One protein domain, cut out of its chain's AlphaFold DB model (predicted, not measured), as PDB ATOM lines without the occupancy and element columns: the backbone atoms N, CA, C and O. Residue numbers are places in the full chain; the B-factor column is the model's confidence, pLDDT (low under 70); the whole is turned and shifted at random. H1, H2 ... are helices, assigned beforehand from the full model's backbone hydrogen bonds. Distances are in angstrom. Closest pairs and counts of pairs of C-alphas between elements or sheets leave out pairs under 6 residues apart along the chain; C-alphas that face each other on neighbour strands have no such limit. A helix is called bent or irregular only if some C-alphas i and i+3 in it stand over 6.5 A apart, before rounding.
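AT A GLANCE: This is residues 39 to 112 of the 647 residues of an uncharacterized protein of Furculomyces boomerangus (UniProt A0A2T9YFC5). One long helix, H3, makes a beam along the length of the domain; two shorter helices, H1 and H2, cross it on one side as a small helical hairpin, and a short helix, H4, turns off at a corner by its last residues. H1 and H2 pack on H3 with residues 83 to 90 and 79 to 87 of that helix, while H4 sits away from both of them at the far end. The printed part has 74 residues with four named helices, in the order H1, H2, H3, H4 along the chain, and no named strand; its class is all helix. The whole is flat, spanning 39 by 29 by 15 A, and only just loose, close to compact, with a radius of gyration of the C-alphas of 13.8 A.

IN THESE COORDINATES: Begin with H3, residues 76 to 97: find C-alpha 76 at (111.219, 87.528, 68.863), and from there the helix runs 30.7 A to C-alpha 97 at (139.280, 97.615, 61.482). It is neither bent nor irregular, but only just: C-alphas 92 and 95 are 6.2 A apart. Before it in the chain is H2, residues 59 to 69, which measures 15.6 A from first to last C-alpha. Earlier still is H1, residues 47 to 54, with C-alpha 47 at (128.657, 86.288, 60.103) and a length of 10.2 A. After H3 look for H4, residues 100 to 105, 8.7 A long, which ends with C-alpha 105 at (147.869, 92.264, 67.564).

HOW THE PARTS SIT: H3 is the hub, the helix that touches most others, and it touches three. It touches H1 with its residues 83 to 90 alone; look at Ile 49 and Ile 83, whose C-alphas, the closest of the two helices, are 7.1 A apart. Their lines stand at a steep tilt of 62 degrees, and they run the same way. H3 touches H2 with its residues 79 to 87 alone, where the closest C-alphas are those of Phe 63 and Ile 80, 7.1 A apart. Here the tilt is steep at 60 degrees, and the two run opposite ways. H1 and H2 are a helical hairpin and only just touch, with 3 pairs of C-alphas within 8 A; the closest are those of Leu 52 and Ile 62, 6.3 A apart. They run opposite ways at a steep tilt of 42 degrees. At the other end, H3 and H4 touch only at the corner by their link, and only just, with 3 pairs of C-alphas within 8 A. H3 touches H4 with its residues 96 to 97 alone; the closest C-alphas are those of His 96 and Phe 103, 5.4 A apart, and the lines are about perpendicular at 82 degrees. H4 is apart from H1 and from H2. On the backbone, every O i to N i+4 pair is within hydrogen-bond range in H1, H2 and H4, and 15 of 18 are in H3.

THE WHOLE: The two C-alphas farthest apart are those of Lys 75 and Lys 101, at 40.3 A, while Met 39 and Val 112, the first and last printed residues, have C-alphas 10.4 A apart. The printed part has no cut. The links from H1 to H2 and from H3 to H4 are tight, and the one from H2 to H3, with 6 residues, is short. Residues 68 to 75 stand free, and so do residues 97 to 102, of which 100 to 102 belong to H4. The mean pLDDT of the printed part is 84.1; look for values under 70 at residues 39 to 42 and 71 to 76.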
ATOM      1  N   MET A  39     136.644  87.327  80.311       48.22
ATOM      2  CA  MET A  39     135.426  87.076  79.556       48.22
ATOM      3  C   MET A  39     135.388  85.567  79.300       48.22
ATOM      4  O   MET A  39     135.921  85.074  78.309       48.22
ATOM      5  N   THR A  40     134.796  84.818  80.234       51.69
ATOM      6  CA  THR A  40     134.730  83.344  80.224       51.69
ATOM      7  C   THR A  40     133.969  82.775  79.028       51.69
ATOM      8  O   THR A  40     133.992  81.568  78.798       51.69
ATOM      9  N   THR A  41     133.333  83.638  78.239       60.41
ATOM     10  CA  THR A  41     132.787  83.335  76.920       60.41
ATOM     11  C   THR A  41     133.403  84.263  75.876       60.41
ATOM     12  O   THR A  41     133.108  85.461  75.850       60.41
ATOM     13  N   THR A  42     134.208  83.695  74.976       67.94
ATOM     14  CA  THR A  42     134.545  84.283  73.670       67.94
ATOM     15  C   THR A  42     133.253  84.767  72.998       67.94
ATOM     16  O   THR A  42     132.354  83.942  72.801       67.94
ATOM     17  N   PRO A  43     133.100  86.059  72.651       72.62
ATOM     18  CA  PRO A  43     131.902  86.528  71.972       72.62
ATOM     19  C   PRO A  43     131.783  85.841  70.608       72.62
ATOM     20  O   PRO A  43     132.623  86.017  69.725       72.62
ATOM     21  N   MET A  44     130.729  85.040  70.446       82.25
ATOM     22  CA  MET A  44     130.400  84.408  69.173       82.25
ATOM     23  C   MET A  44     129.983  85.491  68.177       82.25
ATOM     24  O   MET A  44     129.007  86.203  68.412       82.25
ATOM     25  N   ILE A  45     130.702  85.597  67.064       88.75
ATOM     26  CA  ILE A  45     130.373  86.501  65.960       88.75
ATOM     27  C   ILE A  45     129.359  85.808  65.050       88.75
ATOM     28  O   ILE A  45     129.577  84.673  64.630       88.75
ATOM     29  N   ASP A  46     128.261  86.492  64.734       91.25
ATOM     30  CA  ASP A  46     127.317  86.042  63.710       91.25
ATOM     31  C   ASP A  46     127.680  86.681  62.358       91.25
ATOM     32  O   ASP A  46     127.480  87.881  62.140       91.25
ATOM     33  N   GLU A  47     128.231  85.874  61.449       91.75
ATOM     34  CA  GLU A  47     128.657  86.288  60.103       91.75
ATOM     35  C   GLU A  47     127.496  86.814  59.236       91.75
ATOM     36  O   GLU A  47     127.697  87.686  58.383       91.75
ATOM     37  N   LEU A  48     126.261  86.348  59.463       92.00
ATOM     38  CA  LEU A  48     125.075  86.845  58.761       92.00
ATOM     39  C   LEU A  48     124.697  88.239  59.275       92.00
ATOM     40  O   LEU A  48     124.470  89.152  58.483       92.00
ATOM     41  N   ILE A  49     124.689  88.450  60.594       94.19
ATOM     42  CA  ILE A  49     124.453  89.791  61.157       94.19
ATOM     43  C   ILE A  49     125.577  90.745  60.718       94.19
ATOM     44  O   ILE A  49     125.297  91.898  60.381       94.19
ATOM     45  N   TYR A  50     126.827  90.272  60.656       95.31
ATOM     46  CA  TYR A  50     127.966  91.080  60.218       95.31
ATOM     47  C   TYR A  50     127.897  91.446  58.730       95.31
ATOM     48  O   TYR A  50     127.989  92.622  58.385       95.31
ATOM     49  N   SER A  51     127.642  90.490  57.834       95.56
ATOM     50  CA  SER A  51     127.467  90.777  56.401       95.56
ATOM     51  C   SER A  51     126.288  91.722  56.134       95.56
ATOM     52  O   SER A  51     126.409  92.645  55.325       95.56
ATOM     53  N   LEU A  52     125.177  91.594  56.870       95.50
ATOM     54  CA  LEU A  52     124.051  92.530  56.781       95.50
ATOM     55  C   LEU A  52     124.371  93.926  57.356       95.50
ATOM     56  O   LEU A  52     123.871  94.925  56.827       95.50
ATOM     57  N   TYR A  53     125.214  94.013  58.391       96.25
ATOM     58  CA  TYR A  53     125.766  95.275  58.895       96.25
ATOM     59  C   TYR A  53     126.634  95.961  57.835       96.25
ATOM     60  O   TYR A  53     126.407  97.129  57.512       96.25
ATOM     61  N   LEU A  54     127.563  95.217  57.226       96.50
ATOM     62  CA  LEU A  54     128.427  95.702  56.149       96.50
ATOM     63  C   LEU A  54     127.614  96.148  54.926       96.50
ATOM     64  O   LEU A  54     127.863  97.231  54.400       96.50
ATOM     65  N   ALA A  55     126.570  95.408  54.540       95.69
ATOM     66  CA  ALA A  55     125.617  95.808  53.496       95.69
ATOM     67  C   ALA A  55     124.828  97.100  53.826       95.69
ATOM     68  O   ALA A  55     124.067  97.603  52.996       95.69
ATOM     69  N   GLY A  56     125.016  97.677  55.018       95.12
ATOM     70  CA  GLY A  56     124.489  98.980  55.410       95.12
ATOM     71  C   GLY A  56     123.024  98.949  55.841       95.12
ATOM     72  O   GLY A  56     122.361  99.990  55.809       95.12
ATOM     73  N   HIS A  57     122.497  97.783  56.224       94.56
ATOM     74  CA  HIS A  57     121.143  97.675  56.758       94.56
ATOM     75  C   HIS A  57     121.045  98.294  58.162       94.56
ATOM     76  O   HIS A  57     121.936  98.161  58.997       94.56
ATOM     77  N   SER A  58     119.925  98.961  58.451       91.62
ATOM     78  CA  SER A  58     119.611  99.415  59.810       91.62
ATOM     79  C   SER A  58     119.252  98.229  60.712       91.62
ATOM     80  O   SER A  58     118.781  97.207  60.216       91.62
ATOM     81  N   THR A  59     119.366  98.378  62.036       88.94
ATOM     82  CA  THR A  59     118.988  97.348  63.028       88.94
ATOM     83  C   THR A  59     117.618  96.717  62.740       88.94
ATOM     84  O   THR A  59     117.479  95.496  62.729       88.94
ATOM     85  N   ARG A  60     116.614  97.541  62.402       88.69
ATOM     86  CA  ARG A  60     115.263  97.082  62.033       88.69
ATOM     87  C   ARG A  60     115.223  96.332  60.693       88.69
ATOM     88  O   ARG A  60     114.403  95.436  60.529       88.69
ATOM     89  N   GLY A  61     116.074  96.696  59.734       90.50
ATOM     90  CA  GLY A  61     116.217  95.985  58.460       90.50
ATOM     91  C   GLY A  61     116.890  94.620  58.616       90.50
ATOM     92  O   GLY A  61     116.443  93.658  58.000       90.50
ATOM     93  N   ILE A  62     117.906  94.530  59.479       91.50
ATOM     94  CA  ILE A  62     118.616  93.287  59.813       91.50
ATOM     95  C   ILE A  62     117.666  92.302  60.505       91.50
ATOM     96  O   ILE A  62     117.503  91.182  60.032       91.50
ATOM     97  N   PHE A  63     116.955  92.756  61.542       89.38
ATOM     98  CA  PHE A  63     115.918  91.977  62.230       89.38
ATOM     99  C   PHE A  63     114.871  91.411  61.255       89.38
ATOM    100  O   PHE A  63     114.642  90.206  61.231       89.38
ATOM    101  N   LYS A  64     114.310  92.256  60.375       88.75
ATOM    102  CA  LYS A  64     113.358  91.814  59.341       88.75
ATOM    103  C   LYS A  64     113.928  90.731  58.419       88.75
ATOM    104  O   LYS A  64     113.231  89.756  58.158       88.75
ATOM    105  N   LYS A  65     115.165  90.897  57.930       89.25
ATOM    106  CA  LYS A  65     115.805  89.930  57.023       89.25
ATOM    107  C   LYS A  65     116.017  88.566  57.681       89.25
ATOM    108  O   LYS A  65     115.652  87.550  57.100       89.25
ATOM    109  N   ILE A  66     116.524  88.554  58.913       87.56
ATOM    110  CA  ILE A  66     116.796  87.317  59.659       87.56
ATOM    111  C   ILE A  66     115.504  86.533  59.915       87.56
ATOM    112  O   ILE A  66     115.501  85.313  59.771       87.56
ATOM    113  N   ILE A  67     114.397  87.219  60.218       84.81
ATOM    114  CA  ILE A  67     113.079  86.583  60.377       84.81
ATOM    115  C   ILE A  67     112.571  86.016  59.045       84.81
ATOM    116  O   ILE A  67     112.063  84.898  59.019       84.81
ATOM    117  N   SER A  68     112.731  86.742  57.930       82.75
ATOM    118  CA  SER A  68     112.310  86.235  56.615       82.75
ATOM    119  C   SER A  68     113.132  85.037  56.124       82.75
ATOM    120  O   SER A  68     112.586  84.172  55.447       82.75
ATOM    121  N   GLU A  69     114.420  84.960  56.474       77.81
ATOM    122  CA  GLU A  69     115.303  83.848  56.093       77.81
ATOM    123  C   GLU A  69     115.155  82.630  57.019       77.81
ATOM    124  O   GLU A  69     115.263  81.489  56.572       77.81
ATOM    125  N   LYS A  70     114.884  82.847  58.313       70.75
ATOM    126  CA  LYS A  70     114.745  81.786  59.319       70.75
ATOM    127  C   LYS A  70     113.313  81.739  59.859       70.75
ATOM    128  O   LYS A  70     113.047  82.180  60.974       70.75
ATOM    129  N   GLN A  71     112.427  81.074  59.110       57.94
ATOM    130  CA  GLN A  71     111.014  80.788  59.450       57.94
ATOM    131  C   GLN A  71     110.776  80.022  60.782       57.94
ATOM    132  O   GLN A  71     109.656  79.612  61.068       57.94
ATOM    133  N   SER A  72     111.811  79.765  61.591       53.81
ATOM    134  CA  SER A  72     111.775  78.868  62.754       53.81
ATOM    135  C   SER A  72     112.568  79.413  63.957       53.81
ATOM    136  O   SER A  72     113.298  78.676  64.618       53.81
ATOM    137  N   TYR A  73     112.432  80.710  64.263       56.59
ATOM    138  CA  TYR A  73     112.820  81.242  65.576       56.59
ATOM    139  C   TYR A  73     111.606  81.313  66.521       56.59
ATOM    140  O   TYR A  73     110.621  81.978  66.199       56.59
ATOM    141  N   PRO A  74     111.647  80.658  67.696       51.59
ATOM    142  CA  PRO A  74     110.580  80.764  68.684       51.59
ATOM    143  C   PRO A  74     110.694  82.080  69.477       51.59
ATOM    144  O   PRO A  74     111.601  82.229  70.289       51.59
ATOM    145  N   LYS A  75     109.718  82.978  69.274       59.47
ATOM    146  CA  LYS A  75     109.491  84.271  69.961       59.47
ATOM    147  C   LYS A  75     110.630  85.309  69.869       59.47
ATOM    148  O   LYS A  75     111.710  85.163  70.429       59.47
ATOM    149  N   ASP A  76     110.304  86.439  69.241       64.88
ATOM    150  CA  ASP A  76     111.219  87.528  68.863       64.88
ATOM    151  C   ASP A  76     111.950  88.272  70.004       64.88
ATOM    152  O   ASP A  76     112.900  89.014  69.737       64.88
ATOM    153  N   GLU A  77     111.542  88.108  71.267       73.50
ATOM    154  CA  GLU A  77     112.001  88.954  72.386       73.50
ATOM    155  C   GLU A  77     113.507  88.874  72.667       73.50
ATOM    156  O   GLU A  77     114.102  89.887  73.025       73.50
ATOM    157  N   LEU A  78     114.148  87.714  72.476       81.06
ATOM    158  CA  LEU A  78     115.600  87.562  72.673       81.06
ATOM    159  C   LEU A  78     116.420  87.892  71.416       81.06
ATOM    160  O   LEU A  78     117.614  88.188  71.514       81.06
ATOM    161  N   LEU A  79     115.789  87.904  70.237       83.94
ATOM    162  CA  LEU A  79     116.461  88.184  68.968       83.94
ATOM    163  C   LEU A  79     116.831  89.670  68.834       83.94
ATOM    164  O   LEU A  79     117.913  89.989  68.337       83.94
ATOM    165  N   ILE A  80     115.980  90.584  69.318       84.94
ATOM    166  CA  ILE A  80     116.263  92.031  69.287       84.94
ATOM    167  C   ILE A  80     117.475  92.395  70.172       84.94
ATOM    168  O   ILE A  80     118.383  93.053  69.652       84.94
ATOM    169  N   PRO A  81     117.572  91.965  71.451       88.31
ATOM    170  CA  PRO A  81     118.777  92.135  72.264       88.31
ATOM    171  C   PRO A  81     120.022  91.504  71.636       88.31
ATOM    172  O   PRO A  81     121.061  92.158  71.591       88.31
ATOM    173  N   TYR A  82     119.919  90.285  71.089       89.06
ATOM    174  CA  TYR A  82     121.051  89.598  70.457       89.06
ATOM    175  C   TYR A  82     121.613  90.373  69.257       89.06
ATOM    176  O   TYR A  82     122.808  90.668  69.215       89.06
ATOM    177  N   ILE A  83     120.756  90.785  68.316       90.44
ATOM    178  CA  ILE A  83     121.168  91.609  67.169       90.44
ATOM    179  C   ILE A  83     121.720  92.956  67.648       90.44
ATOM    180  O   ILE A  83     122.726  93.429  67.126       90.44
ATOM    181  N   SER A  84     121.101  93.577  68.655       90.94
ATOM    182  CA  SER A  84     121.563  94.865  69.190       90.94
ATOM    183  C   SER A  84     122.963  94.764  69.804       90.94
ATOM    184  O   SER A  84     123.798  95.629  69.545       90.94
ATOM    185  N   TYR A  85     123.245  93.680  70.537       91.00
ATOM    186  CA  TYR A  85     124.565  93.371  71.086       91.00
ATOM    187  C   TYR A  85     125.610  93.145  69.982       91.00
ATOM    188  O   TYR A  85     126.657  93.790  69.997       91.00
ATOM    189  N   GLN A  86     125.305  92.310  68.979       91.81
ATOM    190  CA  GLN A  86     126.186  92.077  67.824       91.81
ATOM    191  C   GLN A  86     126.520  93.392  67.101       91.81
ATOM    192  O   GLN A  86     127.682  93.699  66.858       91.81
ATOM    193  N   LEU A  87     125.517  94.235  66.836       93.12
ATOM    194  CA  LEU A  87     125.717  95.529  66.177       93.12
ATOM    195  C   LEU A  87     126.489  96.541  67.033       93.12
ATOM    196  O   LEU A  87     127.197  97.383  66.481       93.12
ATOM    197  N   GLN A  88     126.361  96.495  68.360       92.50
ATOM    198  CA  GLN A  88     127.184  97.307  69.255       92.50
ATOM    199  C   GLN A  88     128.642  96.834  69.227       92.50
ATOM    200  O   GLN A  88     129.543  97.658  69.088       92.50
ATOM    201  N   MET A  89     128.870  95.519  69.269       90.81
ATOM    202  CA  MET A  89     130.195  94.912  69.147       90.81
ATOM    203  C   MET A  89     130.865  95.255  67.805       90.81
ATOM    204  O   MET A  89     132.020  95.673  67.793       90.81
ATOM    205  N   PHE A  90     130.143  95.175  66.682       93.19
ATOM    206  CA  PHE A  90     130.690  95.521  65.363       93.19
ATOM    207  C   PHE A  90     131.066  97.002  65.241       93.19
ATOM    208  O   PHE A  90     132.099  97.310  64.654       93.19
ATOM    209  N   LYS A  91     130.293  97.916  65.843       92.06
ATOM    210  CA  LYS A  91     130.664  99.341  65.929       92.06
ATOM    211  C   LYS A  91     131.939  99.560  66.741       92.06
ATOM    212  O   LYS A  91     132.752 100.397  66.361       92.06
ATOM    213  N   SER A  92     132.126  98.809  67.829       89.81
ATOM    214  CA  SER A  92     133.375  98.837  68.596       89.81
ATOM    215  C   SER A  92     134.552  98.310  67.770       89.81
ATOM    216  O   SER A  92     135.614  98.921  67.780       89.81
ATOM    217  N   PHE A  93     134.371  97.227  67.004       91.12
ATOM    218  CA  PHE A  93     135.419  96.696  66.122       91.12
ATOM    219  C   PHE A  93     135.755  97.639  64.959       91.12
ATOM    220  O   PHE A  93     136.921  97.750  64.597       91.12
ATOM    221  N   GLU A  94     134.773  98.346  64.388       91.88
ATOM    222  CA  GLU A  94     134.946  99.198  63.199       91.88
ATOM    223  C   GLU A  94     136.072 100.231  63.346       91.88
ATOM    224  O   GLU A  94     136.831 100.441  62.402       91.88
ATOM    225  N   ILE A  95     136.246 100.810  64.538       89.81
ATOM    226  CA  ILE A  95     137.326 101.767  64.836       89.81
ATOM    227  C   ILE A  95     138.713 101.120  64.655       89.81
ATOM    228  O   ILE A  95     139.638 101.758  64.155       89.81
ATOM    229  N   HIS A  96     138.848  99.843  65.017       90.94
ATOM    230  CA  HIS A  96     140.100  99.085  64.961       90.94
ATOM    231  C   HIS A  96     140.314  98.442  63.582       90.94
ATOM    232  O   HIS A  96     141.446  98.350  63.116       90.94
ATOM    233  N   LEU A  97     139.235  98.094  62.870       93.38
ATOM    234  CA  LEU A  97     139.280  97.615  61.482       93.38
ATOM    235  C   LEU A  97     139.842  98.661  60.501       93.38
ATOM    236  O   LEU A  97     140.214  98.308  59.388       93.38
ATOM    237  N   TYR A  98     139.967  99.932  60.899       93.12
ATOM    238  CA  TYR A  98     140.682 100.946  60.113       93.12
ATOM    239  C   TYR A  98     142.203 100.724  60.075       93.12
ATOM    240  O   TYR A  98     142.855 101.278  59.190       93.12
ATOM    241  N   SER A  99     142.753  99.956  61.025       91.88
ATOM    242  CA  SER A  99     144.179  99.630  61.136       91.88
ATOM    243  C   SER A  99     144.348  98.127  61.442       91.88
ATOM    244  O   SER A  99     144.617  97.744  62.586       91.88
ATOM    245  N   PRO A 100     144.130  97.242  60.445       93.50
ATOM    246  CA  PRO A 100     143.924  95.806  60.668       93.50
ATOM    247  C   PRO A 100     145.045  95.085  61.416       93.50
ATOM    248  O   PRO A 100     144.764  94.227  62.249       93.50
ATOM    249  N   LYS A 101     146.301  95.458  61.162       91.12
ATOM    250  CA  LYS A 101     147.486  94.951  61.867       91.12
ATOM    251  C   LYS A 101     147.345  95.075  63.389       91.12
ATOM    252  O   LYS A 101     147.303  94.068  64.089       91.12
ATOM    253  N   TYR A 102     147.081  96.290  63.874       90.38
ATOM    254  CA  TYR A 102     146.832  96.562  65.291       90.38
ATOM    255  C   TYR A 102     145.598  95.817  65.828       90.38
ATOM    256  O   TYR A 102     145.600  95.373  66.975       90.38
ATOM    257  N   PHE A 103     144.542  95.645  65.022       90.88
ATOM    258  CA  PHE A 103     143.365  94.868  65.430       90.88
ATOM    259  C   PHE A 103     143.689  93.383  65.660       90.88
ATOM    260  O   PHE A 103     143.172  92.785  66.614       90.88
ATOM    261  N   LEU A 104     144.561  92.783  64.839       90.06
ATOM    262  CA  LEU A 104     145.044  91.419  65.062       90.06
ATOM    263  C   LEU A 104     145.901  91.341  66.332       90.06
ATOM    264  O   LEU A 104     145.571  90.541  67.215       90.06
ATOM    265  N   ASP A 105     146.897  92.224  66.458       87.69
ATOM    266  CA  ASP A 105     147.869  92.264  67.564       87.69
ATOM    267  C   ASP A 105     147.212  92.477  68.943       87.69
ATOM    268  O   ASP A 105     147.693  91.984  69.964       87.69
ATOM    269  N   GLN A 106     146.063  93.160  68.996       83.44
ATOM    270  CA  GLN A 106     145.287  93.410  70.218       83.44
ATOM    271  C   GLN A 106     144.535  92.160  70.724       83.44
ATOM    272  O   GLN A 106     143.301  92.121  70.765       83.44
ATOM    273  N   VAL A 107     145.262  91.107  71.108       72.38
ATOM    274  CA  VAL A 107     144.703  89.859  71.675       72.38
ATOM    275  C   VAL A 107     143.938  90.122  72.980       72.38
ATOM    276  O   VAL A 107     142.850  89.590  73.172       72.38
ATOM    277  N   ASN A 108     144.452  91.003  73.843       70.44
ATOM    278  CA  ASN A 108     143.893  91.224  75.185       70.44
ATOM    279  C   ASN A 108     142.644  92.128  75.203       70.44
ATOM    280  O   ASN A 108     141.866  92.072  76.149       70.44
ATOM    281  N   ILE A 109     142.439  92.960  74.173       76.94
ATOM    282  CA  ILE A 109     141.291  93.887  74.090       76.94
ATOM    283  C   ILE A 109     140.053  93.178  73.529       76.94
ATOM    284  O   ILE A 109     138.924  93.470  73.921       76.94
ATOM    285  N   PHE A 110     140.260  92.220  72.623       79.06
ATOM    286  CA  PHE A 110     139.188  91.492  71.958       79.06
ATOM    287  C   PHE A 110     139.366  89.997  72.167       79.06
ATOM    288  O   PHE A 110     140.219  89.384  71.530       79.06
ATOM    289  N   SER A 111     138.491  89.397  72.977       82.06
ATOM    290  CA  SER A 111     138.431  87.950  73.245       82.06
ATOM    291  C   SER A 111     137.964  87.115  72.032       82.06
ATOM    292  O   SER A 111     137.268  86.121  72.202       82.06
ATOM    293  N   VAL A 112     138.303  87.538  70.810       84.62
ATOM    294  CA  VAL A 112     137.949  86.943  69.515       84.62
ATOM    295  C   VAL A 112     139.172  86.198  68.957       84.62
ATOM    296  O   VAL A 112     140.254  86.789  68.920       84.62
TER     297      VAL A 112